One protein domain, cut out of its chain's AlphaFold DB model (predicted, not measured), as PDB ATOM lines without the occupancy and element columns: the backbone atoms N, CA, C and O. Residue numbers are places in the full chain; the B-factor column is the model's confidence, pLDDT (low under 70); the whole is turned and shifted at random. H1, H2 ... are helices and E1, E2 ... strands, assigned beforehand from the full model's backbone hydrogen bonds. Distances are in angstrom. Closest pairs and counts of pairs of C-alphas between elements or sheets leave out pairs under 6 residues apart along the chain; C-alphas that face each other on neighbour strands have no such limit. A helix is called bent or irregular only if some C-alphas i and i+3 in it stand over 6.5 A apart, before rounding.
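Overview. This is residues 157 to 270 and 289 to 316 of the 450 residues of an uncharacterized protein of Nesidiocoris tenuis (UniProt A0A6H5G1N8). What is the main picture? Three long helices, H2, H3 and H4, run back and forth side by side as a bundle, with short H1 near one end and small H5 beyond the other; the hairpin of E1 and E2 lies apart from the bundle, and its tip, residues 302 to 307, sticks out. What is it built of? The printed part has 142 residues, with five named helices, H1 to H5, then strands E1 and E2, an antiparallel sheet in the order E1 - E2; the class is mostly helix. How spread out is it? It is loose and elongated, with a radius of gyration of the C-alphas of 18.2 A and spans of 58 by 32 by 31 A.

Arrangement. Where does the first helix stand? H1, residues 157 to 165, is close to but not clearly touching H2, residues 169 to 197; their closest C-alphas, Tyr 158 and Tyr 172, are 7.3 A apart. What makes the bundle, helices that touch one another? H4, residues 226 to 253, was assigned as one helix by its hydrogen bonds but is bent, with C-alphas 235 and 238 6.9 A apart; its arms H4a, residues 226 to 235, and H4b, residues 238 to 253, stand at a shallow tilt of 17 degrees and with H2 and H3, residues 202 to 220, form the bundle. H3 touches H4b, opposite ways at a shallow tilt of 25 degrees, closest at the C-alphas of Ala 213 and Gly 239, 5.4 A; residues 183 to 191 of H2 alone touch H4b, the same way at a steep tilt of 42 degrees, closest at the C-alphas of Thr 187 and Cys 241, 4.9 A. What do the backbones show? Every O i to N i+4 pair is within hydrogen-bond range in H1 and H3, against 24 of 25 in H2, 5 of 6 in H4a, 9 of 12 in H4b and 1 of 3 in H5, residues 256 to 262, where 1 of 4 O i to N i+3 pairs is. How do the strands pair? E1, residues 294 to 303, and E2, residues 306 to 315, are an antiparallel hairpin at 163 degrees, with N 297 and O 312 within hydrogen-bond range at 2.8 A.

Along the chain. Where are the anchor points? C-alpha 157 of H1 is at (11.606, 10.954, 28.568), and C-alpha 315 of E2 at (0.383, 8.559, 47.483). How long are the longer elements? From first to last C-alpha, H2 measures 39.7 A, H3 26.6 A, H4a 15.1 A, H4b 23.6 A, E1 28.8 A and E2 29.3 A. H5 is only just irregular, with C-alphas 257 and 260 6.9 A apart.

Size, cuts and confidence. How large is it? The two C-alphas farthest apart, those of His 166 and Asn 304, are 59.5 A apart. Where is the cut? Residues 271 to 288 are not printed, and C-alphas 270 and 289 are 10.1 A apart; the links printed whole are tight. Where is confidence low? The model's pLDDT is under 70 at residues 262 to 270 and 289 to 316.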
ATOM      1  N   LYS A 157      12.898  10.610  29.171       94.75
ATOM      2  CA  LYS A 157      11.606  10.954  28.568       94.75
ATOM      3  C   LYS A 157      11.265  12.429  28.761       94.75
ATOM      4  O   LYS A 157      10.795  13.070  27.829       94.75
ATOM      5  N   TYR A 158      11.490  12.967  29.957       96.06
ATOM      6  CA  TYR A 158      11.289  14.386  30.245       96.06
ATOM      7  C   TYR A 158      12.153  15.259  29.336       96.06
ATOM      8  O   TYR A 158      11.642  16.153  28.658       96.06
ATOM      9  N   GLN A 159      13.451  14.959  29.275       96.12
ATOM     10  CA  GLN A 159      14.382  15.742  28.478       96.12
ATOM     11  C   GLN A 159      14.084  15.640  26.974       96.12
ATOM     12  O   GLN A 159      14.050  16.667  26.298       96.12
ATOM     13  N   SER A 160      13.801  14.437  26.458       95.25
ATOM     14  CA  SER A 160      13.517  14.239  25.031       95.25
ATOM     15  C   SER A 160      12.277  15.008  24.584       95.25
ATOM     16  O   SER A 160      12.278  15.640  23.536       95.25
ATOM     17  N   VAL A 161      11.226  14.999  25.402       97.19
ATOM     18  CA  VAL A 161       9.949  15.643  25.083       97.19
ATOM     19  C   VAL A 161      10.060  17.171  25.070       97.19
ATOM     20  O   VAL A 161       9.463  17.823  24.213       97.19
ATOM     21  N   ILE A 162      10.849  17.751  25.978       96.88
ATOM     22  CA  ILE A 162      11.108  19.198  25.997       96.88
ATOM     23  C   ILE A 162      11.948  19.624  24.791       96.88
ATOM     24  O   ILE A 162      11.665  20.652  24.173       96.88
ATOM     25  N   GLU A 163      12.981  18.851  24.452       97.00
ATOM     26  CA  GLU A 163      13.868  19.171  23.332       97.00
ATOM     27  C   GLU A 163      13.173  18.997  21.971       97.00
ATOM     28  O   GLU A 163      13.358  19.837  21.090       97.00
ATOM     29  N   GLU A 164      12.360  17.949  21.801       97.00
ATOM     30  CA  GLU A 164      11.768  17.572  20.510       97.00
ATOM     31  C   GLU A 164      10.403  18.223  20.240       97.00
ATOM     32  O   GLU A 164      10.156  18.681  19.124       97.00
ATOM     33  N   TYR A 165       9.525  18.307  21.245       97.44
ATOM     34  CA  TYR A 165       8.163  18.836  21.079       97.44
ATOM     35  C   TYR A 165       7.961  20.224  21.689       97.44
ATOM     36  O   TYR A 165       6.858  20.763  21.609       97.44
ATOM     37  N   HIS A 166       8.997  20.799  22.309       97.75
ATOM     38  CA  HIS A 166       8.931  22.099  22.985       97.75
ATOM     39  C   HIS A 166       7.815  22.191  24.039       97.75
ATOM     40  O   HIS A 166       7.220  23.251  24.232       97.75
ATOM     41  N   TRP A 167       7.521  21.081  24.723       97.81
ATOM     42  CA  TRP A 167       6.537  21.075  25.805       97.81
ATOM     43  C   TRP A 167       6.987  21.939  26.976       97.81
ATOM     44  O   TRP A 167       8.164  21.956  27.350       97.81
ATOM     45  N   ASN A 168       6.024  22.611  27.602       97.69
ATOM     46  CA  ASN A 168       6.268  23.279  28.869       97.69
ATOM     47  C   ASN A 168       6.239  22.265  30.020       97.69
ATOM     48  O   ASN A 168       5.733  21.146  29.900       97.69
ATOM     49  N   LEU A 169       6.736  22.690  31.184       96.56
ATOM     50  CA  LEU A 169       6.673  21.886  32.407       96.56
ATOM     51  C   LEU A 169       5.228  21.494  32.765       96.56
ATOM     52  O   LEU A 169       4.989  20.390  33.248       96.56
ATOM     53  N   GLU A 170       4.267  22.386  32.504       97.25
ATOM     54  CA  GLU A 170       2.843  22.139  32.739       97.25
ATOM     55  C   GLU A 170       2.313  21.002  31.852       97.25
ATOM     56  O   GLU A 170       1.725  20.055  32.376       97.25
ATOM     57  N   ASP A 171       2.621  21.022  30.552       96.69
ATOM     58  CA  ASP A 171       2.200  19.988  29.597       96.69
ATOM     59  C   ASP A 171       2.764  18.615  29.975       96.69
ATOM     60  O   ASP A 171       2.030  17.624  30.009       96.69
ATOM     61  N   TYR A 172       4.049  18.558  30.347       96.94
ATOM     62  CA  TYR A 172       4.667  17.315  30.812       96.94
ATOM     63  C   TYR A 172       4.036  16.812  32.115       96.94
ATOM     64  O   TYR A 172       3.785  15.617  32.253       96.94
ATOM     65  N   SER A 173       3.745  17.702  33.069       96.81
ATOM     66  CA  SER A 173       3.113  17.312  34.336       96.81
ATOM     67  C   SER A 173       1.693  16.766  34.139       96.81
ATOM     68  O   SER A 173       1.296  15.790  34.787       96.81
ATOM     69  N   MET A 174       0.942  17.347  33.198       97.12
ATOM     70  CA  MET A 174      -0.378  16.862  32.811       97.12
ATOM     71  C   MET A 174      -0.265  15.502  32.124       97.12
ATOM     72  O   MET A 174      -0.968  14.562  32.505       97.12
ATOM     73  N   TYR A 175       0.670  15.367  31.184       96.38
ATOM     74  CA  TYR A 175       0.983  14.101  30.533       96.38
ATOM     75  C   TYR A 175       1.345  13.002  31.542       96.38
ATOM     76  O   TYR A 175       0.759  11.922  31.484       96.38
ATOM     77  N   ASP A 176       2.249  13.261  32.489       95.81
ATOM     78  CA  ASP A 176       2.688  12.273  33.483       95.81
ATOM     79  C   ASP A 176       1.542  11.844  34.414       95.81
ATOM     80  O   ASP A 176       1.379  10.660  34.728       95.81
ATOM     81  N   THR A 177       0.672  12.790  34.781       96.31
ATOM     82  CA  THR A 177      -0.537  12.504  35.565       96.31
ATOM     83  C   THR A 177      -1.484  11.579  34.798       96.31
ATOM     84  O   THR A 177      -1.962  10.580  35.346       96.31
ATOM     85  N   VAL A 178      -1.737  11.873  33.518       96.06
ATOM     86  CA  VAL A 178      -2.595  11.053  32.648       96.06
ATOM     87  C   VAL A 178      -1.972   9.676  32.410       96.06
ATOM     88  O   VAL A 178      -2.650   8.660  32.572       96.06
ATOM     89  N   TYR A 179      -0.678   9.626  32.099       95.81
ATOM     90  CA  TYR A 179       0.093   8.398  31.910       95.81
ATOM     91  C   TYR A 179       0.038   7.506  33.158       95.81
ATOM     92  O   TYR A 179      -0.251   6.313  33.064       95.81
ATOM     93  N   SER A 180       0.216   8.089  34.344       95.25
ATOM     94  CA  SER A 180       0.120   7.386  35.626       95.25
ATOM     95  C   SER A 180      -1.291   6.853  35.903       95.25
ATOM     96  O   SER A 180      -1.451   5.703  36.328       95.25
ATOM     97  N   ALA A 181      -2.328   7.655  35.641       96.69
ATOM     98  CA  ALA A 181      -3.720   7.251  35.832       96.69
ATOM     99  C   ALA A 181      -4.107   6.089  34.904       96.69
ATOM    100  O   ALA A 181      -4.686   5.093  35.354       96.69
ATOM    101  N   ILE A 182      -3.734   6.176  33.624       96.38
ATOM    102  CA  ILE A 182      -3.974   5.110  32.648       96.38
ATOM    103  C   ILE A 182      -3.126   3.880  32.985       96.38
ATOM    104  O   ILE A 182      -3.638   2.767  32.919       96.38
ATOM    105  N   GLY A 183      -1.881   4.048  33.436       95.56
ATOM    106  CA  GLY A 183      -1.033   2.956  33.922       95.56
ATOM    107  C   GLY A 183      -1.660   2.188  35.088       95.56
ATOM    108  O   GLY A 183      -1.644   0.954  35.113       95.56
ATOM    109  N   PHE A 184      -2.287   2.892  36.032       96.19
ATOM    110  CA  PHE A 184      -3.003   2.261  37.139       96.19
ATOM    111  C   PHE A 184      -4.215   1.447  36.658       96.19
ATOM    112  O   PHE A 184      -4.368   0.277  37.029       96.19
ATOM    113  N   ILE A 185      -5.042   2.031  35.786       97.00
ATOM    114  CA  ILE A 185      -6.211   1.359  35.200       97.00
ATOM    115  C   ILE A 185      -5.774   0.153  34.355       97.00
ATOM    116  O   ILE A 185      -6.305  -0.946  34.521       97.00
ATOM    117  N   GLY A 186      -4.767   0.335  33.501       96.12
ATOM    118  CA  GLY A 186      -4.174  -0.695  32.651       96.12
ATOM    119  C   GLY A 186      -3.570  -1.841  33.455       96.12
ATOM    120  O   GLY A 186      -3.693  -2.995  33.056       96.12
ATOM    121  N   THR A 187      -3.016  -1.563  34.638       96.12
ATOM    122  CA  THR A 187      -2.514  -2.603  35.547       96.12
ATOM    123  C   THR A 187      -3.642  -3.461  36.115       96.12
ATOM    124  O   THR A 187      -3.551  -4.690  36.101       96.12
ATOM    125  N   ILE A 188      -4.727  -2.842  36.594       96.56
ATOM    126  CA  ILE A 188      -5.888  -3.578  37.120       96.56
ATOM    127  C   ILE A 188      -6.526  -4.414  36.009       96.56
ATOM    128  O   ILE A 188      -6.746  -5.614  36.184       96.56
ATOM    129  N   LEU A 189      -6.792  -3.786  34.861       96.75
ATOM    130  CA  LEU A 189      -7.405  -4.450  33.715       96.75
ATOM    131  C   LEU A 189      -6.507  -5.549  33.157       96.75
ATOM    132  O   LEU A 189      -6.996  -6.634  32.879       96.75
ATOM    133  N   GLY A 190      -5.204  -5.313  33.026       96.06
ATOM    134  CA  GLY A 190      -4.271  -6.288  32.470       96.06
ATOM    135  C   GLY A 190      -4.140  -7.541  33.332       96.06
ATOM    136  O   GLY A 190      -4.139  -8.650  32.796       96.06
ATOM    137  N   VAL A 191      -4.108  -7.392  34.661       96.25
ATOM    138  CA  VAL A 191      -4.106  -8.542  35.580       96.25
ATOM    139  C   VAL A 191      -5.443  -9.281  35.527       96.25
ATOM    140  O   VAL A 191      -5.446 -10.497  35.342       96.25
ATOM    141  N   TYR A 192      -6.571  -8.570  35.625       97.00
ATOM    142  CA  TYR A 192      -7.905  -9.180  35.595       97.00
ATOM    143  C   TYR A 192      -8.187  -9.898  34.265       97.00
ATOM    144  O   TYR A 192      -8.578 -11.064  34.237       97.00
ATOM    145  N   VAL A 193      -7.938  -9.233  33.136       97.38
ATOM    146  CA  VAL A 193      -8.158  -9.803  31.802       97.38
ATOM    147  C   VAL A 193      -7.190 -10.955  31.540       97.38
ATOM    148  O   VAL A 193      -7.607 -12.014  31.075       97.38
ATOM    149  N   GLY A 194      -5.904 -10.787  31.847       96.50
ATOM    150  CA  GLY A 194      -4.897 -11.803  31.552       96.50
ATOM    151  C   GLY A 194      -5.043 -13.071  32.396       96.50
ATOM    152  O   GLY A 194      -4.995 -14.178  31.854       96.50
ATOM    153  N   VAL A 195      -5.231 -12.913  33.709       95.12
ATOM    154  CA  VAL A 195      -5.250 -14.033  34.662       95.12
ATOM    155  C   VAL A 195      -6.654 -14.612  34.819       95.12
ATOM    156  O   VAL A 195      -6.822 -15.822  34.659       95.12
ATOM    157  N   ASP A 196      -7.663 -13.783  35.089       94.69
ATOM    158  CA  ASP A 196      -8.997 -14.286  35.445       94.69
ATOM    159  C   ASP A 196      -9.838 -14.603  34.204       94.69
ATOM    160  O   ASP A 196     -10.464 -15.666  34.133       94.69
ATOM    161  N   LEU A 197      -9.839 -13.707  33.210       97.19
ATOM    162  CA  LEU A 197     -10.686 -13.857  32.024       97.19
ATOM    163  C   LEU A 197     -10.085 -14.826  30.998       97.19
ATOM    164  O   LEU A 197     -10.757 -15.762  30.567       97.19
ATOM    165  N   LEU A 198      -8.825 -14.614  30.609       96.88
ATOM    166  CA  LEU A 198      -8.166 -15.409  29.567       96.88
ATOM    167  C   LEU A 198      -7.496 -16.679  30.106       96.88
ATOM    168  O   LEU A 198      -7.142 -17.554  29.316       96.88
ATOM    169  N   ARG A 199      -7.323 -16.798  31.432       97.06
ATOM    170  CA  ARG A 199      -6.634 -17.925  32.092       97.06
ATOM    171  C   ARG A 199      -5.249 -18.208  31.499       97.06
ATOM    172  O   ARG A 199      -4.822 -19.362  31.413       97.06
ATOM    173  N   ILE A 200      -4.548 -17.158  31.068       97.38
ATOM    174  CA  ILE A 200      -3.198 -17.283  30.515       97.38
ATOM    175  C   ILE A 200      -2.239 -17.598  31.664       97.38
ATOM    176  O   ILE A 200      -2.368 -17.081  32.771       97.38
ATOM    177  N   ASN A 201      -1.252 -18.454  31.400       96.00
ATOM    178  CA  ASN A 201      -0.184 -18.713  32.358       96.00
ATOM    179  C   ASN A 201       0.536 -17.395  32.702       96.00
ATOM    180  O   ASN A 201       0.990 -16.690  31.802       96.00
ATOM    181  N   GLU A 202       0.679 -17.095  33.994       94.94
ATOM    182  CA  GLU A 202       1.334 -15.890  34.520       94.94
ATOM    183  C   GLU A 202       2.692 -15.606  33.863       94.94
ATOM    184  O   GLU A 202       2.990 -14.455  33.551       94.94
ATOM    185  N   LEU A 203       3.487 -16.641  33.566       93.56
ATOM    186  CA  LEU A 203       4.783 -16.473  32.903       93.56
ATOM    187  C   LEU A 203       4.640 -15.961  31.461       93.56
ATOM    188  O   LEU A 203       5.392 -15.085  31.035       93.56
ATOM    189  N   ILE A 204       3.674 -16.498  30.712       95.81
ATOM    190  CA  ILE A 204       3.396 -16.083  29.329       95.81
ATOM    191  C   ILE A 204       2.836 -14.661  29.327       95.81
ATOM    192  O   ILE A 204       3.243 -13.843  28.503       95.81
ATOM    193  N   LEU A 205       1.953 -14.351  30.279       96.00
ATOM    194  CA  LEU A 205       1.392 -13.016  30.439       96.00
ATOM    195  C   LEU A 205       2.491 -11.991  30.754       96.00
ATOM    196  O   LEU A 205       2.576 -10.972  30.077       96.00
ATOM    197  N   ALA A 206       3.380 -12.282  31.710       95.31
ATOM    198  CA  ALA A 206       4.513 -11.414  32.032       95.31
ATOM    199  C   ALA A 206       5.431 -11.185  30.822       95.31
ATOM    200  O   ALA A 206       5.849 -10.055  30.573       95.31
ATOM    201  N   LEU A 207       5.718 -12.238  30.046       95.00
ATOM    202  CA  LEU A 207       6.518 -12.128  28.825       95.00
ATOM    203  C   LEU A 207       5.837 -11.243  27.774       95.00
ATOM    204  O   LEU A 207       6.490 -10.376  27.196       95.00
ATOM    205  N   GLY A 208       4.532 -11.418  27.566       95.62
ATOM    206  CA  GLY A 208       3.745 -10.575  26.665       95.62
ATOM    207  C   GLY A 208       3.766  -9.104  27.080       95.62
ATOM    208  O   GLY A 208       4.017  -8.240  26.242       95.62
ATOM    209  N   MET A 209       3.601  -8.818  28.375       95.62
ATOM    210  CA  MET A 209       3.653  -7.444  28.889       95.62
ATOM    211  C   MET A 209       5.045  -6.819  28.761       95.62
ATOM    212  O   MET A 209       5.147  -5.639  28.437       95.62
ATOM    213  N   MET A 210       6.122  -7.594  28.946       94.25
ATOM    214  CA  MET A 210       7.487  -7.111  28.694       94.25
ATOM    215  C   MET A 210       7.710  -6.752  27.223       94.25
ATOM    216  O   MET A 210       8.306  -5.717  26.932       94.25
ATOM    217  N   ILE A 211       7.223  -7.582  26.296       95.12
ATOM    218  CA  ILE A 211       7.328  -7.305  24.855       95.12
ATOM    219  C   ILE A 211       6.527  -6.050  24.498       95.12
ATOM    220  O   ILE A 211       7.018  -5.204  23.752       95.12
ATOM    221  N   LEU A 212       5.321  -5.904  25.051       94.94
ATOM    222  CA  LEU A 212       4.472  -4.741  24.808       94.94
ATOM    223  C   LEU A 212       5.101  -3.454  25.358       94.94
ATOM    224  O   LEU A 212       5.138  -2.452  24.649       94.94
ATOM    225  N   ALA A 213       5.668  -3.500  26.567       93.12
ATOM    226  CA  ALA A 213       6.391  -2.377  27.159       93.12
ATOM    227  C   ALA A 213       7.608  -1.976  26.309       93.12
ATOM    228  O   ALA A 213       7.742  -0.810  25.950       93.12
ATOM    229  N   ALA A 214       8.435  -2.946  25.899       93.56
ATOM    230  CA  ALA A 214       9.585  -2.695  25.029       93.56
ATOM    231  C   ALA A 214       9.176  -2.108  23.666       93.56
ATOM    232  O   ALA A 214       9.826  -1.193  23.159       93.56
ATOM    233  N   THR A 215       8.076  -2.602  23.089       95.62
ATOM    234  CA  THR A 215       7.518  -2.075  21.835       95.62
ATOM    235  C   THR A 215       7.014  -0.645  22.024       95.62
ATOM    236  O   THR A 215       7.278   0.203  21.177       95.62
ATOM    237  N   GLY A 216       6.360  -0.349  23.150       94.94
ATOM    238  CA  GLY A 216       5.952   1.006  23.514       94.94
ATOM    239  C   GLY A 216       7.148   1.952  23.629       94.94
ATOM    240  O   GLY A 216       7.130   3.014  23.016       94.94
ATOM    241  N   SER A 217       8.223   1.545  24.319       94.25
ATOM    242  CA  SER A 217       9.454   2.349  24.420       94.25
ATOM    243  C   SER A 217      10.073   2.634  23.054       94.25
ATOM    244  O   SER A 217      10.471   3.763  22.778       94.25
ATOM    245  N   PHE A 218      10.104   1.631  22.174       95.88
ATOM    246  CA  PHE A 218      10.624   1.793  20.821       95.88
ATOM    247  C   PHE A 218       9.768   2.743  19.973       95.88
ATOM    248  O   PHE A 218      10.305   3.628  19.313       95.88
ATOM    249  N   LEU A 219       8.442   2.588  20.009       96.81
ATOM    250  CA  LEU A 219       7.531   3.429  19.234       96.81
ATOM    251  C   LEU A 219       7.510   4.879  19.741       96.81
ATOM    252  O   LEU A 219       7.355   5.781  18.923       96.81
ATOM    253  N   MET A 220       7.687   5.124  21.047       96.56
ATOM    254  CA  MET A 220       7.783   6.493  21.576       96.56
ATOM    255  C   MET A 220       8.980   7.236  20.980       96.56
ATOM    256  O   MET A 220       8.845   8.396  20.621       96.56
ATOM    257  N   GLY A 221      10.121   6.560  20.803       95.62
ATOM    258  CA  GLY A 221      11.297   7.148  20.151       95.62
ATOM    259  C   GLY A 221      11.144   7.381  18.641       95.62
ATOM    260  O   GLY A 221      12.036   7.956  18.028       95.62
ATOM    261  N   LEU A 222      10.052   6.910  18.030       96.94
ATOM    262  CA  LEU A 222       9.727   7.121  16.614       96.94
ATOM    263  C   LEU A 222       8.532   8.061  16.413       96.94
ATOM    264  O   LEU A 222       8.091   8.233  15.277       96.94
ATOM    265  N   ALA A 223       7.968   8.617  17.485       97.56
ATOM    266  CA  ALA A 223       6.755   9.416  17.420       97.56
ATOM    267  C   ALA A 223       7.026  10.770  16.724       97.56
ATOM    268  O   ALA A 223       7.778  11.584  17.255       97.56
ATOM    269  N   PRO A 224       6.424  11.057  15.552       97.06
ATOM    270  CA  PRO A 224       6.706  12.292  14.813       97.06
ATOM    271  C   PRO A 224       5.997  13.527  15.384       97.06
ATOM    272  O   PRO A 224       6.355  14.649  15.042       97.06
ATOM    273  N   SER A 225       4.958  13.335  16.201       97.69
ATOM    274  CA  SER A 225       4.136  14.416  16.753       97.69
ATOM    275  C   SER A 225       3.854  14.206  18.244       97.69
ATOM    276  O   SER A 225       3.787  13.053  18.690       97.69
ATOM    277  N   PRO A 226       3.606  15.279  19.016       96.81
ATOM    278  CA  PRO A 226       3.296  15.170  20.440       96.81
ATOM    279  C   PRO A 226       2.040  14.327  20.703       96.81
ATOM    280  O   PRO A 226       2.036  13.489  21.603       96.81
ATOM    281  N   ALA A 227       1.003  14.456  19.871       96.69
ATOM    282  CA  ALA A 227      -0.198  13.629  19.974       96.69
ATOM    283  C   ALA A 227       0.122  12.132  19.795       96.69
ATOM    284  O   ALA A 227      -0.313  11.291  20.588       96.69
ATOM    285  N   SER A 228       0.945  11.789  18.794       97.44
ATOM    286  CA  SER A 228       1.370  10.402  18.569       97.44
ATOM    287  C   SER A 228       2.203   9.858  19.733       97.44
ATOM    288  O   SER A 228       2.010   8.708  20.129       97.44
ATOM    289  N   PHE A 229       3.048  10.692  20.346       97.50
ATOM    290  CA  PHE A 229       3.833  10.333  21.524       97.50
ATOM    291  C   PHE A 229       2.930   9.980  22.713       97.50
ATOM    292  O   PHE A 229       3.103   8.925  23.334       97.50
ATOM    293  N   VAL A 230       1.914  10.808  22.988       96.62
ATOM    294  CA  VAL A 230       0.940  10.551  24.061       96.62
ATOM    295  C   VAL A 230       0.228   9.223  23.830       96.62
ATOM    296  O   VAL A 230       0.217   8.389  24.738       96.62
ATOM    297  N   VAL A 231      -0.306   8.989  22.626       96.69
ATOM    298  CA  VAL A 231      -1.045   7.761  22.281       96.69
ATOM    299  C   VAL A 231      -0.163   6.522  22.405       96.69
ATOM    300  O   VAL A 231      -0.545   5.547  23.055       96.69
ATOM    301  N   VAL A 232       1.035   6.559  21.823       96.81
ATOM    302  CA  VAL A 232       1.970   5.429  21.842       96.81
ATOM    303  C   VAL A 232       2.433   5.118  23.259       96.81
ATOM    304  O   VAL A 232       2.540   3.945  23.622       96.81
ATOM    305  N   SER A 233       2.655   6.138  24.087       95.75
ATOM    306  CA  SER A 233       3.056   5.914  25.472       95.75
ATOM    307  C   SER A 233       2.010   5.130  26.266       95.75
ATOM    308  O   SER A 233       2.377   4.326  27.121       95.75
ATOM    309  N   GLN A 234       0.723   5.237  25.917       95.50
ATOM    310  CA  GLN A 234      -0.320   4.447  26.573       95.50
ATOM    311  C   GLN A 234      -0.186   2.943  26.312       95.50
ATOM    312  O   GLN A 234      -0.692   2.154  27.103       95.50
ATOM    313  N   LEU A 235       0.543   2.496  25.283       94.44
ATOM    314  CA  LEU A 235       0.831   1.066  25.097       94.44
ATOM    315  C   LEU A 235       1.658   0.489  26.256       94.44
ATOM    316  O   LEU A 235       1.546  -0.699  26.562       94.44
ATOM    317  N   GLN A 236       2.435   1.326  26.948       94.81
ATOM    318  CA  GLN A 236       3.189   0.922  28.133       94.81
ATOM    319  C   GLN A 236       2.324   0.798  29.396       94.81
ATOM    320  O   GLN A 236       2.819   0.291  30.403       94.81
ATOM    321  N   CYS A 237       1.040   1.185  29.374       94.44
ATOM    322  CA  CYS A 237       0.183   1.152  30.568       94.44
ATOM    323  C   CYS A 237       0.061  -0.251  31.193       94.44
ATOM    324  O   CYS A 237      -0.162  -0.393  32.395       94.44
ATOM    325  N   PHE A 238       0.278  -1.302  30.398       94.25
ATOM    326  CA  PHE A 238       0.280  -2.684  30.867       94.25
ATOM    327  C   PHE A 238       1.603  -3.132  31.499       94.25
ATOM    328  O   PHE A 238       1.635  -4.174  32.160       94.25
ATOM    329  N   GLY A 239       2.682  -2.360  31.359       91.94
ATOM    330  CA  GLY A 239       3.977  -2.648  31.981       91.94
ATOM    331  C   GLY A 239       3.877  -2.771  33.505       91.94
ATOM    332  O   GLY A 239       4.529  -3.627  34.109       91.94
ATOM    333  N   GLY A 240       2.955  -2.026  34.126       93.00
ATOM    334  CA  GLY A 240       2.662  -2.122  35.558       93.00
ATOM    335  C   GLY A 240       2.151  -3.497  36.014       93.00
ATOM    336  O   GLY A 240       2.290  -3.837  37.190       93.00
ATOM    337  N   CYS A 241       1.657  -4.346  35.102       96.06
ATOM    338  CA  CYS A 241       1.241  -5.719  35.411       96.06
ATOM    339  C   CYS A 241       2.419  -6.640  35.760       96.06
ATOM    340  O   CYS A 241       2.230  -7.637  36.459       96.06
ATOM    341  N   ILE A 242       3.636  -6.328  35.301       94.81
ATOM    342  CA  ILE A 242       4.800  -7.209  35.474       94.81
ATOM    343  C   ILE A 242       5.098  -7.417  36.965       94.81
ATOM    344  O   ILE A 242       5.326  -8.547  37.392       94.81
ATOM    345  N   SER A 243       5.023  -6.361  37.781       93.19
ATOM    346  CA  SER A 243       5.293  -6.435  39.224       93.19
ATOM    347  C   SER A 243       4.349  -7.382  39.994       93.19
ATOM    348  O   SER A 243       4.839  -8.287  40.680       93.19
ATOM    349  N   PRO A 244       3.009  -7.225  39.948       94.88
ATOM    350  CA  PRO A 244       2.101  -8.144  40.631       94.88
ATOM    351  C   PRO A 244       2.185  -9.574  40.079       94.88
ATOM    352  O   PRO A 244       2.179 -10.512  40.877       94.88
ATOM    353  N   ILE A 245       2.348  -9.763  38.762       95.31
ATOM    354  CA  ILE A 245       2.469 -11.101  38.155       95.31
ATOM    355  C   ILE A 245       3.767 -11.799  38.586       95.31
ATOM    356  O   ILE A 245       3.750 -12.979  38.951       95.31
ATOM    357  N   ALA A 246       4.892 -11.080  38.589       92.00
ATOM    358  CA  ALA A 246       6.172 -11.619  39.034       92.00
ATOM    359  C   ALA A 246       6.114 -12.016  40.514       92.00
ATOM    360  O   ALA A 246       6.549 -13.109  40.875       92.00
ATOM    361  N   ARG A 247       5.503 -11.180  41.368       91.00
ATOM    362  CA  ARG A 247       5.279 -11.508  42.788       91.00
ATOM    363  C   ARG A 247       4.395 -12.742  42.964       91.00
ATOM    364  O   ARG A 247       4.740 -13.611  43.762       91.00
ATOM    365  N   GLY A 248       3.309 -12.843  42.197       92.00
ATOM    366  CA  GLY A 248       2.435 -14.018  42.182       92.00
ATOM    367  C   GLY A 248       3.201 -15.289  41.819       92.00
ATOM    368  O   GLY A 248       3.191 -16.256  42.582       92.00
ATOM    369  N   THR A 249       3.967 -15.243  40.729       91.44
ATOM    370  CA  THR A 249       4.789 -16.370  40.266       91.44
ATOM    371  C   THR A 249       5.828 -16.786  41.312       91.44
ATOM    372  O   THR A 249       5.915 -17.962  41.664       91.44
ATOM    373  N   VAL A 250       6.588 -15.833  41.866       89.88
ATOM    374  CA  VAL A 250       7.613 -16.113  42.888       89.88
ATOM    375  C   VAL A 250       6.986 -16.742  44.135       89.88
ATOM    376  O   VAL A 250       7.525 -17.714  44.663       89.88
ATOM    377  N   SER A 251       5.820 -16.252  44.565       91.12
ATOM    378  CA  SER A 251       5.114 -16.794  45.733       91.12
ATOM    379  C   SER A 251       4.628 -18.234  45.546       91.12
ATOM    380  O   SER A 251       4.506 -18.958  46.527       91.12
ATOM    381  N   LYS A 252       4.387 -18.668  44.301       89.69
ATOM    382  CA  LYS A 252       4.009 -20.053  43.975       89.69
ATOM    383  C   LYS A 252       5.212 -20.992  43.881       89.69
ATOM    384  O   LYS A 252       5.052 -22.193  44.065       89.69
ATOM    385  N   ILE A 253       6.392 -20.460  43.557       90.44
ATOM    386  CA  ILE A 253       7.627 -21.246  43.418       90.44
ATOM    387  C   ILE A 253       8.271 -21.500  44.782       90.44
ATOM    388  O   ILE A 253       8.801 -22.585  45.011       90.44
ATOM    389  N   ILE A 254       8.251 -20.512  45.681       89.44
ATOM    390  CA  ILE A 254       8.898 -20.633  46.989       89.44
ATOM    391  C   ILE A 254       7.945 -21.355  47.958       89.44
ATOM    392  O   ILE A 254       6.860 -20.835  48.229       89.44
ATOM    393  N   PRO A 255       8.324 -22.520  48.517       88.44
ATOM    394  CA  PRO A 255       7.506 -23.198  49.517       88.44
ATOM    395  C   PRO A 255       7.320 -22.300  50.746       88.44
ATOM    396  O   PRO A 255       8.268 -21.670  51.213       88.44
ATOM    397  N   HIS A 256       6.097 -22.250  51.285       84.06
ATOM    398  CA  HIS A 256       5.706 -21.327  52.364       84.06
ATOM    399  C   HIS A 256       6.625 -21.365  53.597       84.06
ATOM    400  O   HIS A 256       6.788 -20.347  54.268       84.06
ATOM    401  N   GLU A 257       7.243 -22.510  53.872       87.44
ATOM    402  CA  GLU A 257       8.163 -22.717  54.995       87.44
ATOM    403  C   GLU A 257       9.498 -21.968  54.817       87.44
ATOM    404  O   GLU A 257      10.122 -21.570  55.800       87.44
ATOM    405  N   GLU A 258       9.918 -21.702  53.577       79.81
ATOM    406  CA  GLU A 258      11.194 -21.042  53.270       79.81
ATOM    407  C   GLU A 258      11.068 -19.530  53.045       79.81
ATOM    408  O   GLU A 258      12.063 -18.804  53.149       79.81
ATOM    409  N   VAL A 259       9.853 -19.033  52.782       71.38
ATOM    410  CA  VAL A 259       9.581 -17.613  52.487       71.38
ATOM    411  C   VAL A 259      10.080 -16.702  53.614       71.38
ATOM    412  O   VAL A 259      10.662 -15.656  53.352       71.38
ATOM    413  N   VAL A 260       9.912 -17.105  54.876       70.88
ATOM    414  CA  VAL A 260      10.297 -16.276  56.033       70.88
ATOM    415  C   VAL A 260      11.816 -16.242  56.246       70.88
ATOM    416  O   VAL A 260      12.331 -15.281  56.812       70.88
ATOM    417  N   LEU A 261      12.550 -17.261  55.785       70.81
ATOM    418  CA  LEU A 261      13.956 -17.449  56.155       70.81
ATOM    419  C   LEU A 261      14.950 -17.144  55.024       70.81
ATOM    420  O   LEU A 261      16.132 -16.947  55.307       70.81
ATOM    421  N   ARG A 262      14.521 -17.141  53.752       64.50
ATOM    422  CA  ARG A 262      15.458 -17.154  52.610       64.50
ATOM    423  C   ARG A 262      15.194 -16.164  51.484       64.50
ATOM    424  O   ARG A 262      15.934 -16.217  50.506       64.50
ATOM    425  N   ILE A 263      14.223 -15.249  51.584       68.81
ATOM    426  CA  ILE A 263      14.104 -14.205  50.553       68.81
ATOM    427  C   ILE A 263      15.379 -13.349  50.600       68.81
ATOM    428  O   ILE A 263      15.632 -12.692  51.613       68.81
ATOM    429  N   PRO A 264      16.203 -13.343  49.536       62.50
ATOM    430  CA  PRO A 264      17.415 -12.549  49.509       62.50
ATOM    431  C   PRO A 264      17.067 -11.064  49.683       62.50
ATOM    432  O   PRO A 264      16.107 -10.598  49.064       62.50
ATOM    433  N   PRO A 265      17.861 -10.283  50.437       65.44
ATOM    434  CA  PRO A 265      17.635  -8.848  50.602       65.44
ATOM    435  C   PRO A 265      17.585  -8.080  49.276       65.44
ATOM    436  O   PRO A 265      17.054  -6.986  49.230       65.44
ATOM    437  N   CYS A 266      18.119  -8.631  48.182       57.12
ATOM    438  CA  CYS A 266      18.031  -8.014  46.859       57.12
ATOM    439  C   CYS A 266      16.639  -8.112  46.203       57.12
ATOM    440  O   CYS A 266      16.391  -7.389  45.244       57.12
ATOM    441  N   LEU A 267      15.738  -8.966  46.707       58.03
ATOM    442  CA  LEU A 267      14.318  -8.993  46.321       58.03
ATOM    443  C   LEU A 267      13.430  -8.185  47.280       58.03
ATOM    444  O   LEU A 267      12.263  -7.946  46.984       58.03
ATOM    445  N   LEU A 268      13.973  -7.782  48.429       57.75
ATOM    446  CA  LEU A 268      13.322  -6.928  49.413       57.75
ATOM    447  C   LEU A 268      13.897  -5.524  49.259       57.75
ATOM    448  O   LEU A 268      14.970  -5.236  49.784       57.75
ATOM    449  N   GLU A 269      13.215  -4.640  48.534       47.41
ATOM    450  CA  GLU A 269      13.660  -3.249  48.455       47.41
ATOM    451  C   GLU A 269      13.760  -2.661  49.877       47.41
ATOM    452  O   GLU A 269      12.799  -2.642  50.652       47.41
ATOM    453  N   ARG A 270      14.989  -2.303  50.268       40.06
ATOM    454  CA  ARG A 270      15.380  -1.991  51.646       40.06
ATOM    455  C   ARG A 270      14.887  -0.588  52.009       40.06
ATOM    456  O   ARG A 270      15.637   0.377  51.907       40.06
ATOM    457  N   LEU A 289       8.735  -5.109  45.586       40.47
ATOM    458  CA  LEU A 289       9.274  -4.970  44.234       40.47
ATOM    459  C   LEU A 289       8.544  -3.778  43.607       40.47
ATOM    460  O   LEU A 289       7.467  -3.950  43.019       40.47
ATOM    461  N   SER A 290       9.052  -2.565  43.836       37.62
ATOM    462  CA  SER A 290       8.460  -1.355  43.263       37.62
ATOM    463  C   SER A 290       8.941  -1.161  41.823       37.62
ATOM    464  O   SER A 290      10.104  -1.387  41.499       37.62
ATOM    465  N   TRP A 291       8.006  -0.811  40.941       44.12
ATOM    466  CA  TRP A 291       8.270  -0.506  39.530       44.12
ATOM    467  C   TRP A 291       7.670   0.850  39.111       44.12
ATOM    468  O   TRP A 291       7.892   1.277  37.990       44.12
ATOM    469  N   HIS A 292       6.956   1.545  40.009       35.81
ATOM    470  CA  HIS A 292       6.418   2.899  39.827       35.81
ATOM    471  C   HIS A 292       6.044   3.525  41.191       35.81
ATOM    472  O   HIS A 292       5.827   2.771  42.144       35.81
ATOM    473  N   PRO A 293       5.947   4.867  41.310       34.44
ATOM    474  CA  PRO A 293       5.853   5.590  42.592       34.44
ATOM    475  C   PRO A 293       4.508   5.473  43.340       34.44
ATOM    476  O   PRO A 293       4.312   6.124  44.364       34.44
ATOM    477  N   TYR A 294       3.572   4.640  42.879       42.28
ATOM    478  CA  TYR A 294       2.243   4.517  43.482       42.28
ATOM    479  C   TYR A 294       2.114   3.226  44.289       42.28
ATOM    480  O   TYR A 294       2.207   2.114  43.759       42.28
ATOM    481  N   PHE A 295       1.854   3.363  45.589       38.19
ATOM    482  CA  PHE A 295       1.714   2.228  46.493       38.19
ATOM    483  C   PHE A 295       0.239   1.843  46.657       38.19
ATOM    484  O   PHE A 295      -0.530   2.525  47.339       38.19
ATOM    485  N   LEU A 296      -0.152   0.688  46.109       33.16
ATOM    486  CA  LEU A 296      -1.297  -0.059  46.637       33.16
ATOM    487  C   LEU A 296      -0.814  -1.070  47.670       33.16
ATOM    488  O   LEU A 296      -0.233  -2.104  47.337       33.16
ATOM    489  N   HIS A 297      -1.129  -0.813  48.932       35.62
ATOM    490  CA  HIS A 297      -1.049  -1.824  49.971       35.62
ATOM    491  C   HIS A 297      -2.367  -2.593  50.007       35.62
ATOM    492  O   HIS A 297      -3.394  -2.043  50.395       35.62
ATOM    493  N   SER A 298      -2.346  -3.875  49.646       32.44
ATOM    494  CA  SER A 298      -3.467  -4.774  49.927       32.44
ATOM    495  C   SER A 298      -3.117  -5.708  51.085       32.44
ATOM    496  O   SER A 298      -2.026  -6.276  51.123       32.44
ATOM    497  N   ARG A 299      -4.018  -5.841  52.068       35.66
ATOM    498  CA  ARG A 299      -3.873  -6.782  53.191       35.66
ATOM    499  C   ARG A 299      -5.002  -7.798  53.154       35.66
ATOM    500  O   ARG A 299      -6.175  -7.429  53.152       35.66
ATOM    501  N   TRP A 300      -4.625  -9.069  53.204       40.16
ATOM    502  CA  TRP A 300      -5.543 -10.195  53.311       40.16
ATOM    503  C   TRP A 300      -5.452 -10.763  54.721       40.16
ATOM    504  O   TRP A 300      -4.359 -11.029  55.220       40.16
ATOM    505  N   GLN A 301      -6.591 -10.937  55.384       43.22
ATOM    506  CA  GLN A 301      -6.632 -11.612  56.676       43.22
ATOM    507  C   GLN A 301      -7.826 -12.558  56.725       43.22
ATOM    508  O   GLN A 301      -8.959 -12.146  56.488       43.22
ATOM    509  N   VAL A 302      -7.583 -13.822  57.067       32.00
ATOM    510  CA  VAL A 302      -8.648 -14.791  57.349       32.00
ATOM    511  C   VAL A 302      -8.822 -14.879  58.860       32.00
ATOM    512  O   VAL A 302      -7.888 -15.222  59.582       32.00
ATOM    513  N   LYS A 303     -10.019 -14.555  59.357       44.16
ATOM    514  CA  LYS A 303     -10.396 -14.726  60.770       44.16
ATOM    515  C   LYS A 303     -11.765 -15.389  60.850       44.16
ATOM    516  O   LYS A 303     -12.713 -14.913  60.234       44.16
ATOM    517  N   ASN A 304     -11.878 -16.470  61.624       60.25
ATOM    518  CA  ASN A 304     -13.130 -17.205  61.859       60.25
ATOM    519  C   ASN A 304     -13.866 -17.603  60.563       60.25
ATOM    520  O   ASN A 304     -15.058 -17.337  60.425       60.25
ATOM    521  N   LYS A 305     -13.151 -18.197  59.596       46.97
ATOM    522  CA  LYS A 305     -13.680 -18.574  58.265       46.97
ATOM    523  C   LYS A 305     -14.246 -17.403  57.437       46.97
ATOM    524  O   LYS A 305     -14.978 -17.630  56.481       46.97
ATOM    525  N   LYS A 306     -13.907 -16.155  57.777       33.44
ATOM    526  CA  LYS A 306     -14.266 -14.959  57.005       33.44
ATOM    527  C   LYS A 306     -13.009 -14.316  56.431       33.44
ATOM    528  O   LYS A 306     -12.008 -14.175  57.138       33.44
ATOM    529  N   LEU A 307     -13.080 -13.952  55.153       37.94
ATOM    530  CA  LEU A 307     -12.022 -13.265  54.420       37.94
ATOM    531  C   LEU A 307     -12.211 -11.752  54.567       37.94
ATOM    532  O   LEU A 307     -13.282 -11.227  54.267       37.94
ATOM    533  N   TYR A 308     -11.175 -11.063  55.034       46.50
ATOM    534  CA  TYR A 308     -11.137  -9.609  55.144       46.50
ATOM    535  C   TYR A 308     -10.115  -9.060  54.152       46.50
ATOM    536  O   TYR A 308      -8.971  -9.523  54.121       46.50
ATOM    537  N   TYR A 309     -10.539  -8.067  53.371       35.16
ATOM    538  CA  TYR A 309      -9.734  -7.407  52.352       35.16
ATOM    539  C   TYR A 309      -9.608  -5.918  52.674       35.16
ATOM    540  O   TYR A 309     -10.610  -5.241  52.905       35.16
ATOM    541  N   TRP A 310      -8.373  -5.423  52.718       47.03
ATOM    542  CA  TRP A 310      -8.060  -4.021  52.988       47.03
ATOM    543  C   TRP A 310      -7.231  -3.476  51.835       47.03
ATOM    544  O   TRP A 310      -6.195  -4.057  51.527       47.03
ATOM    545  N   ILE A 311      -7.646  -2.355  51.247       37.22
ATOM    546  CA  ILE A 311      -6.821  -1.582  50.313       37.22
ATOM    547  C   ILE A 311      -6.427  -0.283  51.009       37.22
ATOM    548  O   ILE A 311      -7.283   0.468  51.470       37.22
ATOM    549  N   LYS A 312      -5.126  -0.016  51.078       42.53
ATOM    550  CA  LYS A 312      -4.549   1.259  51.489       42.53
ATOM    551  C   LYS A 312      -3.795   1.825  50.286       42.53
ATOM    552  O   LYS A 312      -2.758   1.297  49.897       42.53
ATOM    553  N   LEU A 313      -4.337   2.888  49.705       32.72
ATOM    554  CA  LEU A 313      -3.650   3.695  48.703       32.72
ATOM    555  C   LEU A 313      -2.721   4.666  49.440       32.72
ATOM    556  O   LEU A 313      -3.188   5.438  50.279       32.72
ATOM    557  N   VAL A 314      -1.417   4.593  49.183       34.91
ATOM    558  CA  VAL A 314      -0.444   5.573  49.684       34.91
ATOM    559  C   VAL A 314       0.108   6.322  48.482       34.91
ATOM    560  O   VAL A 314       0.759   5.740  47.619       34.91
ATOM    561  N   ILE A 315      -0.197   7.615  48.433       31.36
ATOM    562  CA  ILE A 315       0.383   8.559  47.483       31.36
ATOM    563  C   ILE A 315       1.491   9.272  48.257       31.36
ATOM    564  O   ILE A 315       1.202  10.109  49.112       31.36
ATOM    565  N   GLU A 316       2.747   8.891  48.033       29.59
ATOM    566  CA  GLU A 316       3.891   9.656  48.536       29.59
ATOM    567  C   GLU A 316       4.224  10.746  47.515       29.59
ATOM    568  O   GLU A 316       4.823  10.475  46.482       29.59
TER     569      GLU A 316